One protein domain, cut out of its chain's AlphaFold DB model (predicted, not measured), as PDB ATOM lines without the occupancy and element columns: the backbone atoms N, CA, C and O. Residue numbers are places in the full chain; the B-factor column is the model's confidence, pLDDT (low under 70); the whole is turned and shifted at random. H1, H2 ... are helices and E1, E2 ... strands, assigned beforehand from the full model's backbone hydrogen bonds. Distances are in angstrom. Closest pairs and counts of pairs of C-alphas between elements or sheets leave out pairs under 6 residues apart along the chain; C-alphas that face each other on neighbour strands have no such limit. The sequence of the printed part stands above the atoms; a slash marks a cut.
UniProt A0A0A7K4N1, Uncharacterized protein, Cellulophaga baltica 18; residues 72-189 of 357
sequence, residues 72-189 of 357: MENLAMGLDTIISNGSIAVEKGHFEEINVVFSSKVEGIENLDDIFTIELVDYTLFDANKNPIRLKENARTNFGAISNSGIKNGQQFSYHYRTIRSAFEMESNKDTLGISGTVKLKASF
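This is residues 72 to 189 of the 357 residues of an uncharacterized protein of Cellulophaga baltica 18 (UniProt A0A0A7K4N1). What shape do these atoms make? A twisted, curled sheet of four strands has its E4 and E5 hairpin drawn out into a long arm, whose tip, residues 151 to 156, sticks out free. A separate two-stranded ribbon, E3 and E6, makes a second sheet, and helix H1 packs on E2 of the first and E6 of the second. What is the make-up? The printed part has 118 residues with two named helices and six named strands, in the order H1 E1 E2 H2 E3 E4 E5 E6; the class is mixed, helices and strands, and both sheets, E1 - E2 - E5 - E4 and E3 - E6, are antiparallel. How compact is it? It is loose, with a radius of gyration of the C-alphas of 16.8 A, and elongated, spanning 56 by 31 by 23 A.

Where is the first helix? H1, residues 72 to 84, is on the sheet of E1, residues 87 to 92, E2, residues 98 to 106, E5, residues 155 to 169, and E4, residues 140 to 152, at a height over the sheet of 8.2 A. It is over none of the strands, but only just, with 2 of its C-alphas falling on E2; its closest C-alphas to E2 are Ile 82 and Ser 104, 5.7 A. Its O i to N i+4 pairs are each within hydrogen-bond range, while H2, residues 112 to 115, is too short for such a pair and only grazes the sheet. How are the strands paired? E1 and E2 are a hairpin, with N 89 and O 101 at 3.0 A; E2 and E5 have N 102 and O 166 at 2.9 A; E4 and E5 are a hairpin, with N 146 and O 161 at 2.8 A. E3, residues 117 to 126, and E6, residues 180 to 189, have N 119 and O 186 at 2.9 A. What is near the second sheet? The closest C-alphas of H1 and E6 are Leu 79 and Ala 187, 6.9 A; those of E3 and E5 are Ile 118 and Ser 166, 7.4 A. E2 and E6 are apart.

Where does the first element begin? C-alpha 72 of H1 is at (-229.521, 43.725, -18.075), and H1 is 18.4 A long. How long are the strands? E1 is 15.4 A, E2 25.5 A, E3 25.9 A, E4 37.4 A, E5 44.1 A and E6 29.6 A; E3 bends by 60 degrees at residue 122. Where does the last one end? C-alpha 189 of E6 is at (-223.414, 50.263, -15.946).

How far does it reach? The two C-alphas farthest apart, Asn 131 and Gly 154, are 56.7 A apart. Is it unbroken? The printed part has no cut, and E3 to E4, through residues 127 to 139, is a long link. Where is confidence low? Residues 94 to 95 and 173 to 177 have a pLDDT under 70, against a mean of 88.5 over the printed part of this model.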
ATOM      1  N   MET A  72    -229.244  42.716 -19.112       88.25
ATOM      2  CA  MET A  72    -229.521  43.725 -18.075       88.25
ATOM      3  C   MET A  72    -229.642  43.106 -16.676       88.25
ATOM      4  O   MET A  72    -229.220  43.713 -15.696       88.25
ATOM      5  N   GLU A  73    -230.176  41.886 -16.589       89.88
ATOM      6  CA  GLU A  73    -230.257  41.122 -15.343       89.88
ATOM      7  C   GLU A  73    -228.861  40.778 -14.804       89.88
ATOM      8  O   GLU A  73    -228.579  41.027 -13.632       89.88
ATOM      9  N   ASN A  74    -227.951  40.307 -15.666       90.31
ATOM     10  CA  ASN A  74    -226.571  40.012 -15.279       90.31
ATOM     11  C   ASN A  74    -225.833  41.269 -14.813       90.31
ATOM     12  O   ASN A  74    -225.131  41.226 -13.808       90.31
ATOM     13  N   LEU A  75    -226.017  42.400 -15.499       92.25
ATOM     14  CA  LEU A  75    -225.423  43.675 -15.088       92.25
ATOM     15  C   LEU A  75    -225.978  44.151 -13.738       92.25
ATOM     16  O   LEU A  75    -225.223  44.669 -12.914       92.25
ATOM     17  N   ALA A  76    -227.276  43.962 -13.483       92.81
ATOM     18  CA  ALA A  76    -227.898  44.333 -12.215       92.81
ATOM     19  C   ALA A  76    -227.371  43.482 -11.054       92.81
ATOM     20  O   ALA A  76    -226.912  44.038 -10.055       92.81
ATOM     21  N   MET A  77    -227.336  42.157 -11.222       92.69
ATOM     22  CA  MET A  77    -226.711  41.248 -10.253       92.69
ATOM     23  C   MET A  77    -225.219  41.551 -10.073       92.69
ATOM     24  O   MET A  77    -224.688  41.480  -8.963       92.69
ATOM     25  N   GLY A  78    -224.540  41.927 -11.159       93.31
ATOM     26  CA  GLY A  78    -223.156  42.377 -11.158       93.31
ATOM     27  C   GLY A  78    -222.949  43.606 -10.275       93.31
ATOM     28  O   GLY A  78    -222.034  43.600  -9.458       93.31
ATOM     29  N   LEU A  79    -223.810  44.628 -10.369       94.88
ATOM     30  CA  LEU A  79    -223.746  45.797  -9.478       94.88
ATOM     31  C   LEU A  79    -223.943  45.417  -8.017       94.88
ATOM     32  O   LEU A  79    -223.170  45.862  -7.169       94.88
ATOM     33  N   ASP A  80    -224.952  44.597  -7.730       94.38
ATOM     34  CA  ASP A  80    -225.242  44.184  -6.359       94.38
ATOM     35  C   ASP A  80    -224.052  43.388  -5.780       94.38
ATOM     36  O   ASP A  80    -223.635  43.635  -4.647       94.38
ATOM     37  N   THR A  81    -223.408  42.542  -6.595       94.00
ATOM     38  CA  THR A  81    -222.182  41.798  -6.241       94.00
ATOM     39  C   THR A  81    -220.975  42.717  -6.034       94.00
ATOM     40  O   THR A  81    -220.208  42.547  -5.086       94.00
ATOM     41  N   ILE A  82    -220.785  43.704  -6.917       95.50
ATOM     42  CA  ILE A  82    -219.700  44.690  -6.811       95.50
ATOM     43  C   ILE A  82    -219.823  45.466  -5.500       95.50
ATOM     44  O   ILE A  82    -218.812  45.753  -4.858       95.50
ATOM     45  N   ILE A  83    -221.041  45.793  -5.079       94.25
ATOM     46  CA  ILE A  83    -221.276  46.523  -3.834       94.25
ATOM     47  C   ILE A  83    -221.107  45.612  -2.629       94.25
ATOM     48  O   ILE A  83    -220.415  45.994  -1.691       94.25
ATOM     49  N   SER A  84    -221.664  44.399  -2.662       94.00
ATOM     50  CA  SER A  84    -221.551  43.462  -1.541       94.00
ATOM     51  C   SER A  84    -220.107  43.040  -1.268       94.00
ATOM     52  O   SER A  84    -219.729  42.834  -0.119       94.00
ATOM     53  N   ASN A  85    -219.294  42.916  -2.320       94.19
ATOM     54  CA  ASN A  85    -217.869  42.592  -2.220       94.19
ATOM     55  C   ASN A  85    -216.982  43.834  -2.061       94.19
ATOM     56  O   ASN A  85    -215.764  43.699  -1.924       94.19
ATOM     57  N   GLY A  86    -217.571  45.025  -2.155       94.00
ATOM     58  CA  GLY A  86    -216.862  46.287  -2.165       94.00
ATOM     59  C   GLY A  86    -216.335  46.662  -0.787       94.00
ATOM     60  O   GLY A  86    -217.039  46.573   0.216       94.00
ATOM     61  N   SER A  87    -215.105  47.153  -0.740       94.81
ATOM     62  CA  SER A  87    -214.526  47.786   0.440       94.81
ATOM     63  C   SER A  87    -214.023  49.173   0.082       94.81
ATOM     64  O   SER A  87    -213.346  49.336  -0.935       94.81
ATOM     65  N   ILE A  88    -214.313  50.150   0.936       94.50
ATOM     66  CA  ILE A  88    -213.739  51.490   0.847       94.50
ATOM     67  C   ILE A  88    -212.724  51.643   1.982       94.50
ATOM     68  O   ILE A  88    -213.061  51.424   3.148       94.50
ATOM     69  N   ALA A  89    -211.496  52.019   1.637       93.19
ATOM     70  CA  ALA A  89    -210.406  52.243   2.581       93.19
ATOM     71  C   ALA A  89    -209.611  53.501   2.216       93.19
ATOM     72  O   ALA A  89    -209.680  53.985   1.088       93.19
ATOM     73  N   VAL A  90    -208.833  54.018   3.167       90.12
ATOM     74  CA  VAL A  90    -207.812  55.031   2.878       90.12
ATOM     75  C   VAL A  90    -206.479  54.325   2.678       90.12
ATOM     76  O   VAL A  90    -206.024  53.587   3.551       90.12
ATOM     77  N   GLU A  91    -205.841  54.560   1.538       89.62
ATOM     78  CA  GLU A  91    -204.569  53.938   1.183       89.62
ATOM     79  C   GLU A  91    -203.547  54.991   0.754       89.62
ATOM     80  O   GLU A  91    -203.869  55.964   0.064       89.62
ATOM     81  N   LYS A  92    -202.280  54.761   1.112       84.44
ATOM     82  CA  LYS A  92    -201.158  55.519   0.558       84.44
ATOM     83  C   LYS A  92    -200.880  55.009  -0.860       84.44
ATOM     84  O   LYS A  92    -200.627  53.823  -1.062       84.44
ATOM     85  N   GLY A  93    -200.971  55.899  -1.835       72.44
ATOM     86  CA  GLY A  93    -200.620  55.660  -3.228       72.44
ATOM     87  C   GLY A  93    -199.116  55.766  -3.485       72.44
ATOM     88  O   GLY A  93    -198.289  55.832  -2.572       72.44
ATOM     89  N   HIS A  94    -198.755  55.792  -4.767       65.44
ATOM     90  CA  HIS A  94    -197.389  56.097  -5.186       65.44
ATOM     91  C   HIS A  94    -197.088  57.589  -4.959       65.44
ATOM     92  O   HIS A  94    -197.986  58.418  -5.057       65.44
ATOM     93  N   PHE A  95    -195.830  57.935  -4.663       66.62
ATOM     94  CA  PHE A  95    -195.375  59.327  -4.476       66.62
ATOM     95  C   PHE A  95    -196.071  60.109  -3.345       66.62
ATOM     96  O   PHE A  95    -196.304  61.303  -3.474       66.62
ATOM     97  N   GLU A  96    -196.385  59.443  -2.229       71.00
ATOM     98  CA  GLU A  96    -197.001  60.060  -1.038       71.00
ATOM     99  C   GLU A  96    -198.445  60.563  -1.211       71.00
ATOM    100  O   GLU A  96    -199.011  61.082  -0.253       71.00
ATOM    101  N   GLU A  97    -199.078  60.328  -2.367       80.50
ATOM    102  CA  GLU A  97    -200.512  60.574  -2.561       80.50
ATOM    103  C   GLU A  97    -201.326  59.748  -1.546       80.50
ATOM    104  O   GLU A  97    -201.056  58.563  -1.343       80.50
ATOM    105  N   ILE A  98    -202.353  60.331  -0.932       87.00
ATOM    106  CA  ILE A  98    -203.315  59.599  -0.096       87.00
ATOM    107  C   ILE A  98    -204.627  59.512  -0.859       87.00
ATOM    108  O   ILE A  98    -205.082  60.497  -1.435       87.00
ATOM    109  N   ASN A  99    -205.225  58.325  -0.894       90.56
ATOM    110  CA  ASN A  99    -206.413  58.065  -1.691       90.56
ATOM    111  C   ASN A  99    -207.513  57.426  -0.850       90.56
ATOM    112  O   ASN A  99    -207.244  56.519  -0.065       90.56
ATOM    113  N   VAL A 100    -208.759  57.826  -1.096       92.75
ATOM    114  CA  VAL A 100    -209.917  56.982  -0.794       92.75
ATOM    115  C   VAL A 100    -210.039  55.964  -1.919       92.75
ATOM    116  O   VAL A 100    -210.192  56.329  -3.084       92.75
ATOM    117  N   VAL A 101    -209.931  54.685  -1.585       94.38
ATOM    118  CA  VAL A 101    -209.881  53.587  -2.544       94.38
ATOM    119  C   VAL A 101    -211.099  52.703  -2.367       94.38
ATOM    120  O   VAL A 101    -211.296  52.106  -1.313       94.38
ATOM    121  N   PHE A 102    -211.889  52.588  -3.429       96.44
ATOM    122  CA  PHE A 102    -212.866  51.523  -3.583       96.44
ATOM    123  C   PHE A 102    -212.205  50.322  -4.254       96.44
ATOM    124  O   PHE A 102    -211.643  50.455  -5.342       96.44
ATOM    125  N   SER A 103    -212.311  49.154  -3.630       96.25
ATOM    126  CA  SER A 103    -211.845  47.879  -4.173       96.25
ATOM    127  C   SER A 103    -212.990  46.876  -4.183       96.25
ATOM    128  O   SER A 103    -213.694  46.745  -3.186       96.25
ATOM    129  N   SER A 104    -213.179  46.158  -5.287       96.25
ATOM    130  CA  SER A 104    -214.199  45.111  -5.392       96.25
ATOM    131  C   SER A 104    -213.804  44.020  -6.387       96.25
ATOM    132  O   SER A 104    -212.809  44.132  -7.109       96.25
ATOM    133  N   LYS A 105    -214.592  42.944  -6.417       93.75
ATOM    134  CA  LYS A 105    -214.459  41.831  -7.355       93.75
ATOM    135  C   LYS A 105    -215.822  41.316  -7.814       93.75
ATOM    136  O   LYS A 105    -216.766  41.257  -7.025       93.75
ATOM    137  N   VAL A 106    -215.892  40.894  -9.071       92.94
ATOM    138  CA  VAL A 106    -217.107  40.378  -9.715       92.94
ATOM    139  C   VAL A 106    -216.755  39.294 -10.737       92.94
ATOM    140  O   VAL A 106    -215.664  39.313 -11.309       92.94
ATOM    141  N   GLU A 107    -217.656  38.340 -10.954       88.06
ATOM    142  CA  GLU A 107    -217.543  37.312 -12.000       88.06
ATOM    143  C   GLU A 107    -218.594  37.548 -13.091       88.06
ATOM    144  O   GLU A 107    -219.622  38.174 -12.846       88.06
ATOM    145  N   GLY A 108    -218.346  37.029 -14.296       82.94
ATOM    146  CA  GLY A 108    -219.374  36.922 -15.338       82.94
ATOM    147  C   GLY A 108    -219.777  38.223 -16.041       82.94
ATOM    148  O   GLY A 108    -220.747  38.209 -16.791       82.94
ATOM    149  N   ILE A 109    -219.051  39.329 -15.833       87.31
ATOM    150  CA  ILE A 109    -219.265  40.586 -16.566       87.31
ATOM    151  C   ILE A 109    -218.187  40.740 -17.642       87.31
ATOM    152  O   ILE A 109    -217.023  41.022 -17.342       87.31
ATOM    153  N   GLU A 110    -218.579  40.543 -18.898       84.44
ATOM    154  CA  GLU A 110    -217.716  40.790 -20.053       84.44
ATOM    155  C   GLU A 110    -217.494  42.292 -20.269       84.44
ATOM    156  O   GLU A 110    -218.351  43.112 -19.946       84.44
ATOM    157  N   ASN A 111    -216.334  42.659 -20.827       85.62
ATOM    158  CA  ASN A 111    -215.973  44.049 -21.142       85.62
ATOM    159  C   ASN A 111    -216.114  45.022 -19.954       85.62
ATOM    160  O   ASN A 111    -216.370  46.207 -20.155       85.62
ATOM    161  N   LEU A 112    -215.960  44.533 -18.715       89.00
ATOM    162  CA  LEU A 112    -216.157  45.307 -17.483       89.00
ATOM    163  C   LEU A 112    -215.434  46.663 -17.510       89.00
ATOM    164  O   LEU A 112    -215.988  47.663 -17.071       89.00
ATOM    165  N   ASP A 113    -214.215  46.693 -18.041       89.06
ATOM    166  CA  ASP A 113    -213.377  47.886 -18.160       89.06
ATOM    167  C   ASP A 113    -213.914  48.945 -19.134       89.06
ATOM    168  O   ASP A 113    -213.636  50.130 -18.957       89.06
ATOM    169  N   ASP A 114    -214.721  48.541 -20.115       85.81
ATOM    170  CA  ASP A 114    -215.358  49.444 -21.074       85.81
ATOM    171  C   ASP A 114    -216.694  50.011 -20.571       85.81
ATOM    172  O   ASP A 114    -217.092  51.104 -20.982       85.81
ATOM    173  N   ILE A 115    -217.413  49.255 -19.732       89.12
ATOM    174  CA  ILE A 115    -218.817  49.544 -19.391       89.12
ATOM    175  C   ILE A 115    -219.034  49.914 -17.920       89.12
ATOM    176  O   ILE A 115    -220.062  50.484 -17.583       89.12
ATOM    177  N   PHE A 116    -218.107  49.616 -17.012       92.25
ATOM    178  CA  PHE A 116    -218.273  49.964 -15.602       92.25
ATOM    179  C   PHE A 116    -217.818  51.392 -15.312       92.25
ATOM    180  O   PHE A 116    -216.806  51.873 -15.824       92.25
ATOM    181  N   THR A 117    -218.515  52.079 -14.413       92.88
ATOM    182  CA  THR A 117    -218.020  53.343 -13.861       92.88
ATOM    183  C   THR A 117    -218.384  53.476 -12.400       92.88
ATOM    184  O   THR A 117    -219.467  53.068 -11.974       92.88
ATOM    185  N   ILE A 118    -217.485  54.110 -11.656       94.19
ATOM    186  CA  ILE A 118    -217.723  54.546 -10.291       94.19
ATOM    187  C   ILE A 118    -217.432  56.035 -10.162       94.19
ATOM    188  O   ILE A 118    -216.437  56.533 -10.687       94.19
ATOM    189  N   GLU A 119    -218.319  56.731  -9.466       94.69
ATOM    190  CA  GLU A 119    -218.278  58.180  -9.297       94.69
ATOM    191  C   GLU A 119    -218.384  58.533  -7.816       94.69
ATOM    192  O   GLU A 119    -219.090  57.860  -7.057       94.69
ATOM    193  N   LEU A 120    -217.700  59.604  -7.417       94.69
ATOM    194  CA  LEU A 120    -217.902  60.251  -6.127       94.69
ATOM    195  C   LEU A 120    -219.178  61.088  -6.212       94.69
ATOM    196  O   LEU A 120    -219.264  61.992  -7.039       94.69
ATOM    197  N   VAL A 121    -220.179  60.757  -5.398       94.75
ATOM    198  CA  VAL A 121    -221.453  61.494  -5.352       94.75
ATOM    199  C   VAL A 121    -221.363  62.628  -4.351       94.75
ATOM    200  O   VAL A 121    -221.759  63.747  -4.651       94.75
ATOM    201  N   ASP A 122    -220.868  62.310  -3.157       95.31
ATOM    202  CA  ASP A 122    -220.753  63.241  -2.047       95.31
ATOM    203  C   ASP A 122    -219.700  62.740  -1.052       95.31
ATOM    204  O   ASP A 122    -219.366  61.550  -1.024       95.31
ATOM    205  N   TYR A 123    -219.169  63.643  -0.239       95.19
ATOM    206  CA  TYR A 123    -218.282  63.302   0.861       95.19
ATOM    207  C   TYR A 123    -218.236  64.407   1.909       95.19
ATOM    208  O   TYR A 123    -218.315  65.599   1.624       95.19
ATOM    209  N   THR A 124    -218.016  64.000   3.150       95.50
ATOM    210  CA  THR A 124    -217.672  64.886   4.254       95.50
ATOM    211  C   THR A 124    -216.560  64.210   5.033       95.50
ATOM    212  O   THR A 124    -216.822  63.280   5.782       95.50
ATOM    213  N   LEU A 125    -215.315  64.642   4.833       93.00
ATOM    214  CA  LEU A 125    -214.138  64.018   5.439       93.00
ATOM    215  C   LEU A 125    -213.350  65.015   6.279       93.00
ATOM    216  O   LEU A 125    -213.185  66.173   5.888       93.00
ATOM    217  N   PHE A 126    -212.804  64.538   7.394       90.81
ATOM    218  CA  PHE A 126    -211.976  65.319   8.305       90.81
ATOM    219  C   PHE A 126    -210.678  64.593   8.655       90.81
ATOM    220  O   PHE A 126    -210.664  63.369   8.765       90.81
ATOM    221  N   ASP A 127    -209.602  65.354   8.863       88.06
ATOM    222  CA  ASP A 127    -208.364  64.838   9.457       88.06
ATOM    223  C   ASP A 127    -208.495  64.675  10.987       88.06
ATOM    224  O   ASP A 127    -209.486  65.087  11.598       88.06
ATOM    225  N   ALA A 128    -207.459  64.131  11.634       86.81
ATOM    226  CA  ALA A 128    -207.428  63.959  13.091       86.81
ATOM    227  C   ALA A 128    -207.597  65.272  13.887       86.81
ATOM    228  O   ALA A 128    -208.002  65.249  15.049       86.81
ATOM    229  N   ASN A 129    -207.307  66.423  13.272       88.06
ATOM    230  CA  ASN A 129    -207.453  67.753  13.864       88.06
ATOM    231  C   ASN A 129    -208.794  68.417  13.503       88.06
ATOM    232  O   ASN A 129    -208.979  69.600  13.787       88.06
ATOM    233  N   LYS A 130    -209.731  67.673  12.898       87.69
ATOM    234  CA  LYS A 130    -211.036  68.147  12.410       87.69
ATOM    235  C   LYS A 130    -210.960  69.164  11.267       87.69
ATOM    236  O   LYS A 130    -211.924  69.893  11.033       87.69
ATOM    237  N   ASN A 131    -209.848  69.225  10.535       89.06
ATOM    238  CA  ASN A 131    -209.784  70.029   9.317       89.06
ATOM    239  C   ASN A 131    -210.476  69.288   8.167       89.06
ATOM    240  O   ASN A 131    -210.280  68.079   8.036       89.06
ATOM    241  N   PRO A 132    -211.234  69.985   7.304       90.69
ATOM    242  CA  PRO A 132    -211.885  69.361   6.160       90.69
ATOM    243  C   PRO A 132    -210.854  68.846   5.146       90.69
ATOM    244  O   PRO A 132    -209.913  69.555   4.780       90.69
ATOM    245  N   ILE A 133    -211.065  67.627   4.658       90.38
ATOM    246  CA  ILE A 133    -210.283  67.003   3.588       90.38
ATOM    247  C   ILE A 133    -211.066  67.128   2.288       90.38
ATOM    248  O   ILE A 133    -212.256  66.834   2.258       90.38
ATOM    249  N   ARG A 134    -210.391  67.529   1.208       91.94
ATOM    250  CA  ARG A 134    -210.957  67.561  -0.145       91.94
ATOM    251  C   ARG A 134    -210.502  66.365  -0.963       91.94
ATOM    252  O   ARG A 134    -209.332  65.985  -0.896       91.94
ATOM    253  N   LEU A 135    -211.421  65.825  -1.755       90.81
ATOM    254  CA  LEU A 135    -211.160  64.778  -2.736       90.81
ATOM    255  C   LEU A 135    -211.223  65.350  -4.149       90.81
ATOM    256  O   LEU A 135    -212.087  66.174  -4.458       90.81
ATOM    257  N   LYS A 136    -210.351  64.859  -5.029       90.19
ATOM    258  CA  LYS A 136    -210.526  65.033  -6.470       90.19
ATOM    259  C   LYS A 136    -211.731  64.213  -6.927       90.19
ATOM    260  O   LYS A 136    -211.831  63.028  -6.624       90.19
ATOM    261  N   GLU A 137    -212.606  64.839  -7.707       84.19
ATOM    262  CA  GLU A 137    -213.842  64.216  -8.210       84.19
ATOM    263  C   GLU A 137    -213.570  63.019  -9.136       84.19
ATOM    264  O   GLU A 137    -214.297  62.028  -9.119       84.19
ATOM    265  N   ASN A 138    -212.495  63.090  -9.928       85.94
ATOM    266  CA  ASN A 138    -212.147  62.042 -10.880       85.94
ATOM    267  C   ASN A 138    -211.368  60.909 -10.211       85.94
ATOM    268  O   ASN A 138    -210.250  61.112  -9.729       85.94
ATOM    269  N   ALA A 139    -211.918  59.697 -10.285       88.19
ATOM    270  CA  ALA A 139    -211.216  58.489  -9.884       88.19
ATOM    271  C   ALA A 139    -210.174  58.056 -10.922       88.19
ATOM    272  O   ALA A 139    -210.413  58.097 -12.132       88.19
ATOM    273  N   ARG A 140    -209.051  57.510 -10.446       89.50
ATOM    274  CA  ARG A 140    -208.203  56.617 -11.249       89.50
ATOM    275  C   ARG A 140    -208.717  55.188 -11.055       89.50
ATOM    276  O   ARG A 140    -208.506  54.610  -9.989       89.50
ATOM    277  N   THR A 141    -209.408  54.641 -12.055       92.56
ATOM    278  CA  THR A 141    -209.970  53.280 -12.015       92.56
ATOM    279  C   THR A 141    -209.092  52.311 -12.793       92.56
ATOM    280  O   THR A 141    -208.809  52.533 -13.966       92.56
ATOM    281  N   ASN A 142    -208.689  51.228 -12.137       92.62
ATOM    282  CA  ASN A 142    -207.939  50.125 -12.717       92.62
ATOM    283  C   ASN A 142    -208.753  48.839 -12.613       92.62
ATOM    284  O   ASN A 142    -209.416  48.586 -11.603       92.62
ATOM    285  N   PHE A 143    -208.638  48.005 -13.640       93.62
ATOM    286  CA  PHE A 143    -209.259  46.693 -13.688       93.62
ATOM    287  C   PHE A 143    -208.178  45.617 -13.726       93.62
ATOM    288  O   PHE A 143    -207.157  45.774 -14.391       93.62
ATOM    289  N   GLY A 144    -208.405  44.526 -13.005       92.38
ATOM    290  CA  GLY A 144    -207.510  43.374 -12.981       92.38
ATOM    291  C   GLY A 144    -208.276  42.061 -13.049       92.38
ATOM    292  O   GLY A 144    -209.495  42.034 -13.245       92.38
ATOM    293  N   ALA A 145    -207.549  40.960 -12.878       89.88
ATOM    294  CA  ALA A 145    -208.122  39.628 -12.790       89.88
ATOM    295  C   ALA A 145    -207.393  38.795 -11.732       89.88
ATOM    296  O   ALA A 145    -206.172  38.873 -11.597       89.88
ATOM    297  N   ILE A 146    -208.149  37.986 -10.998       88.44
ATOM    298  CA  ILE A 146    -207.644  36.988 -10.058       88.44
ATOM    299  C   ILE A 146    -208.241  35.649 -10.470       88.44
ATOM    300  O   ILE A 146    -209.460  35.492 -10.516       88.44
ATOM    301  N   SER A 147    -207.375  34.679 -10.743       85.00
ATOM    302  CA  SER A 147    -207.767  33.297 -11.009       85.00
ATOM    303  C   SER A 147    -207.340  32.422  -9.841       85.00
ATOM    304  O   SER A 147    -206.198  32.517  -9.390       85.00
ATOM    305  N   ASN A 148    -208.239  31.575  -9.347       82.19
ATOM    306  CA  ASN A 148    -207.911  30.583  -8.334       82.19
ATOM    307  C   ASN A 148    -208.473  29.226  -8.754       82.19
ATOM    308  O   ASN A 148    -209.678  29.093  -8.963       82.19
ATOM    309  N   SER A 149    -207.613  28.220  -8.877       86.88
ATOM    310  CA  SER A 149    -208.011  26.876  -9.299       86.88
ATOM    311  C   SER A 149    -207.388  25.816  -8.402       86.88
ATOM    312  O   SER A 149    -206.320  26.021  -7.823       86.88
ATOM    313  N   GLY A 150    -208.074  24.688  -8.248       88.19
ATOM    314  CA  GLY A 150    -207.618  23.604  -7.387       88.19
ATOM    315  C   GLY A 150    -208.574  22.420  -7.370       88.19
ATOM    316  O   GLY A 150    -209.514  22.346  -8.158       88.19
ATOM    317  N   ILE A 151    -208.326  21.485  -6.454       84.88
ATOM    318  CA  ILE A 151    -209.175  20.312  -6.230       84.88
ATOM    319  C   ILE A 151    -209.661  20.353  -4.782       84.88
ATOM    320  O   ILE A 151    -208.855  20.386  -3.854       84.88
ATOM    321  N   LYS A 152    -210.982  20.349  -4.580       85.81
ATOM    322  CA  LYS A 152    -211.621  20.286  -3.259       85.81
ATOM    323  C   LYS A 152    -212.609  19.126  -3.256       85.81
ATOM    324  O   LYS A 152    -213.466  19.044  -4.126       85.81
ATOM    325  N   ASN A 153    -212.474  18.211  -2.294       87.19
ATOM    326  CA  ASN A 153    -213.303  17.001  -2.187       87.19
ATOM    327  C   ASN A 153    -213.340  16.158  -3.481       87.19
ATOM    328  O   ASN A 153    -214.389  15.657  -3.872       87.19
ATOM    329  N   GLY A 154    -212.204  16.037  -4.177       87.00
ATOM    330  CA  GLY A 154    -212.103  15.287  -5.435       87.00
ATOM    331  C   GLY A 154    -212.723  15.976  -6.659       87.00
ATOM    332  O   GLY A 154    -212.628  15.435  -7.756       87.00
ATOM    333  N   GLN A 155    -213.312  17.166  -6.505       82.62
ATOM    334  CA  GLN A 155    -213.833  17.973  -7.607       82.62
ATOM    335  C   GLN A 155    -212.877  19.118  -7.935       82.62
ATOM    336  O   GLN A 155    -212.375  19.806  -7.042       82.62
ATOM    337  N   GLN A 156    -212.632  19.324  -9.227       86.12
ATOM    338  CA  GLN A 156    -211.877  20.470  -9.714       86.12
ATOM    339  C   GLN A 156    -212.737  21.732  -9.606       86.12
ATOM    340  O   GLN A 156    -213.905  21.726  -9.988       86.12
ATOM    341  N   PHE A 157    -212.153  22.819  -9.111       83.25
ATOM    342  CA  PHE A 157    -212.751  24.147  -9.151       83.25
ATOM    343  C   PHE A 157    -211.814  25.120  -9.864       83.25
ATOM    344  O   PHE A 157    -210.588  24.990  -9.805       83.25
ATOM    345  N   SER A 158    -212.402  26.112 -10.520       80.69
ATOM    346  CA  SER A 158    -211.697  27.250 -11.099       80.69
ATOM    347  C   SER A 158    -212.604  28.468 -10.983       80.69
ATOM    348  O   SER A 158    -213.693  28.468 -11.548       80.69
ATOM    349  N   TYR A 159    -212.156  29.479 -10.246       80.69
ATOM    350  CA  TYR A 159    -212.832  30.767 -10.107       80.69
ATOM    351  C   TYR A 159    -212.029  31.831 -10.834       80.69
ATOM    352  O   TYR A 159    -210.800  31.868 -10.715       80.69
ATOM    353  N   HIS A 160    -212.717  32.699 -11.567       83.56
ATOM    354  CA  HIS A 160    -212.089  33.784 -12.302       83.56
ATOM    355  C   HIS A 160    -212.829  35.083 -12.012       83.56
ATOM    356  O   HIS A 160    -213.884  35.365 -12.579       83.56
ATOM    357  N   TYR A 161    -212.239  35.885 -11.131       88.44
ATOM    358  CA  TYR A 161    -212.772  37.177 -10.737       88.44
ATOM    359  C   TYR A 161    -212.109  38.282 -11.539       88.44
ATOM    360  O   TYR A 161    -210.883  38.338 -11.641       88.44
ATOM    361  N   ARG A 162    -212.907  39.235 -12.009       92.75
ATOM    362  CA  ARG A 162    -212.417  40.558 -12.391       92.75
ATOM    363  C   ARG A 162    -212.361  41.425 -11.140       92.75
ATOM    364  O   ARG A 162    -213.279  41.393 -10.323       92.75
ATOM    365  N   THR A 163    -211.286  42.185 -10.978       93.81
ATOM    366  CA  THR A 163    -211.125  43.128  -9.866       93.81
ATOM    367  C   THR A 163    -211.283  44.558 -10.351       93.81
ATOM    368  O   THR A 163    -210.913  44.890 -11.477       93.81
ATOM    369  N   ILE A 164    -211.839  45.398  -9.487       96.12
ATOM    370  CA  ILE A 164    -212.032  46.829  -9.699       96.12
ATOM    371  C   ILE A 164    -211.287  47.535  -8.578       96.12
ATOM    372  O   ILE A 164    -211.473  47.189  -7.411       96.12
ATOM    373  N   ARG A 165    -210.470  48.529  -8.921       95.69
ATOM    374  CA  ARG A 165    -209.851  49.423  -7.945       95.69
ATOM    375  C   ARG A 165    -209.945  50.863  -8.420       95.69
ATOM    376  O   ARG A 165    -209.317  51.216  -9.414       95.69
ATOM    377  N   SER A 166    -210.658  51.699  -7.678       95.12
ATOM    378  CA  SER A 166    -210.874  53.109  -8.004       95.12
ATOM    379  C   SER A 166    -210.376  53.998  -6.882       95.12
ATOM    380  O   SER A 166    -210.825  53.873  -5.748       95.12
ATOM    381  N   ALA A 167    -209.429  54.875  -7.204       94.00
ATOM    382  CA  ALA A 167    -208.772  55.753  -6.245       94.00
ATOM    383  C   ALA A 167    -209.172  57.215  -6.467       94.00
ATOM    384  O   ALA A 167    -208.962  57.752  -7.557       94.00
ATOM    385  N   PHE A 168    -209.706  57.840  -5.420       93.25
ATOM    386  CA  PHE A 168    -210.007  59.266  -5.331       93.25
ATOM    387  C   PHE A 168    -208.922  59.943  -4.491       93.25
ATOM    388  O   PHE A 168    -208.786  59.672  -3.297       93.25
ATOM    389  N   GLU A 169    -208.124  60.791  -5.132       91.44
ATOM    390  CA  GLU A 169    -206.956  61.429  -4.520       91.44
ATOM    391  C   GLU A 169    -207.381  62.536  -3.548       91.44
ATOM    392  O   GLU A 169    -208.222  63.373  -3.881       91.44
ATOM    393  N   MET A 170    -206.779  62.563  -2.359       89.81
ATOM    394  CA  MET A 170    -206.917  63.661  -1.406       89.81
ATOM    395  C   MET A 170    -206.028  64.827  -1.832       89.81
ATOM    396  O   MET A 170    -204.858  64.643  -2.149       89.81
ATOM    397  N   GLU A 171    -206.551  66.051  -1.789       85.50
ATOM    398  CA  GLU A 171    -205.768  67.247  -2.137       85.50
ATOM    399  C   GLU A 171    -204.743  67.646  -1.050       85.50
ATOM    400  O   GLU A 171    -203.978  68.590  -1.237       85.50
ATOM    401  N   SER A 172    -204.720  66.950   0.094       70.81
ATOM    402  CA  SER A 172    -203.839  67.218   1.236       70.81
ATOM    403  C   SER A 172    -202.837  66.078   1.450       70.81
ATOM    404  O   SER A 172    -203.229  64.917   1.518       70.81
ATOM    405  N   ASN A 173    -201.558  66.420   1.650       63.22
ATOM    406  CA  ASN A 173    -200.451  65.471   1.866       63.22
ATOM    407  C   ASN A 173    -200.213  65.132   3.355       63.22
ATOM    408  O   ASN A 173    -199.088  64.834   3.751       63.22
ATOM    409  N   LYS A 174    -201.223  65.269   4.223       61.38
ATOM    410  CA  LYS A 174    -201.069  65.043   5.674       61.38
ATOM    411  C   LYS A 174    -201.427  63.610   6.061       61.38
ATOM    412  O   LYS A 174    -202.273  63.015   5.412       61.38
ATOM    413  N   ASP A 175    -200.791  63.101   7.120       62.50
ATOM    414  CA  ASP A 175    -200.900  61.723   7.630       62.50
ATOM    415  C   ASP A 175    -202.292  61.075   7.519       62.50
ATOM    416  O   ASP A 175    -203.321  61.687   7.797       62.50
ATOM    417  N   THR A 176    -202.298  59.779   7.196       64.38
ATOM    418  CA  THR A 176    -203.496  58.937   7.028       64.38
ATOM    419  C   THR A 176    -204.202  58.569   8.337       64.38
ATOM    420  O   THR A 176    -205.240  57.905   8.313       64.38
ATOM    421  N   LEU A 177    -203.635  58.924   9.492       65.12
ATOM    422  CA  LEU A 177    -204.141  58.500  10.795       65.12
ATOM    423  C   LEU A 177    -205.282  59.412  11.262       65.12
ATOM    424  O   LEU A 177    -205.117  60.625  11.359       65.12
ATOM    425  N   GLY A 178    -206.423  58.806  11.605       77.31
ATOM    426  CA  GLY A 178    -207.554  59.495  12.237       77.31
ATOM    427  C   GLY A 178    -208.506  60.214  11.279       77.31
ATOM    428  O   GLY A 178    -209.118  61.202  11.677       77.31
ATOM    429  N   ILE A 179    -208.627  59.744  10.034       88.06
ATOM    430  CA  ILE A 179    -209.650  60.243   9.107       88.06
ATOM    431  C   ILE A 179    -211.029  59.805   9.597       88.06
ATOM    432  O   ILE A 179    -211.209  58.644   9.948       88.06
ATOM    433  N   SER A 180    -211.979  60.737   9.602       91.31
ATOM    434  CA  SER A 180    -213.370  60.490   9.995       91.31
ATOM    435  C   SER A 180    -214.348  61.147   9.028       91.31
ATOM    436  O   SER A 180    -213.980  62.072   8.295       91.31
ATOM    437  N   GLY A 181    -215.597  60.684   9.043       93.75
ATOM    438  CA  GLY A 181    -216.688  61.226   8.233       93.75
ATOM    439  C   GLY A 181    -217.207  60.227   7.202       93.75
ATOM    440  O   GLY A 181    -217.076  59.023   7.396       93.75
ATOM    441  N   THR A 182    -217.816  60.701   6.116       96.25
ATOM    442  CA  THR A 182    -218.521  59.854   5.145       96.25
ATOM    443  C   THR A 182    -218.051  60.067   3.712       96.25
ATOM    444  O   THR A 182    -217.670  61.165   3.302       96.25
ATOM    445  N   VAL A 183    -218.096  58.995   2.922       95.75
ATOM    446  CA  VAL A 183    -217.947  59.034   1.463       95.75
ATOM    447  C   VAL A 183    -219.091  58.263   0.836       95.75
ATOM    448  O   VAL A 183    -219.323  57.104   1.185       95.75
ATOM    449  N   LYS A 184    -219.756  58.887  -0.133       96.12
ATOM    450  CA  LYS A 184    -220.838  58.300  -0.911       96.12
ATOM    451  C   LYS A 184    -220.403  58.114  -2.358       96.12
ATOM    452  O   LYS A 184    -220.072  59.073  -3.056       96.12
ATOM    453  N   LEU A 185    -220.421  56.868  -2.816       96.06
ATOM    454  CA  LEU A 185    -220.043  56.481  -4.171       96.06
ATOM    455  C   LEU A 185    -221.254  55.972  -4.948       96.06
ATOM    456  O   LEU A 185    -222.226  55.484  -4.370       96.06
ATOM    457  N   LYS A 186    -221.168  56.042  -6.275       95.75
ATOM    458  CA  LYS A 186    -222.158  55.485  -7.199       95.75
ATOM    459  C   LYS A 186    -221.481  54.577  -8.205       95.75
ATOM    460  O   LYS A 186    -220.688  55.047  -9.012       95.75
ATOM    461  N   ALA A 187    -221.835  53.299  -8.178       95.38
ATOM    462  CA  ALA A 187    -221.461  52.332  -9.200       95.38
ATOM    463  C   ALA A 187    -222.563  52.263 -10.267       95.38
ATOM    464  O   ALA A 187    -223.753  52.294  -9.940       95.38
ATOM    465  N   SER A 188    -222.184  52.182 -11.543       95.06
ATOM    466  CA  SER A 188    -223.146  52.112 -12.646       95.06
ATOM    467  C   SER A 188    -222.633  51.323 -13.845       95.06
ATOM    468  O   SER A 188    -221.427  51.266 -14.098       95.06
ATOM    469  N   PHE A 189    -223.590  50.772 -14.590       93.50
ATOM    470  CA  PHE A 189    -223.414  50.263 -15.946       93.50
ATOM    471  C   PHE A 189    -224.319  51.042 -16.913       93.50
ATOM    472  O   PHE A 189    -225.376  51.539 -16.499       93.50
TER     473      PHE A 189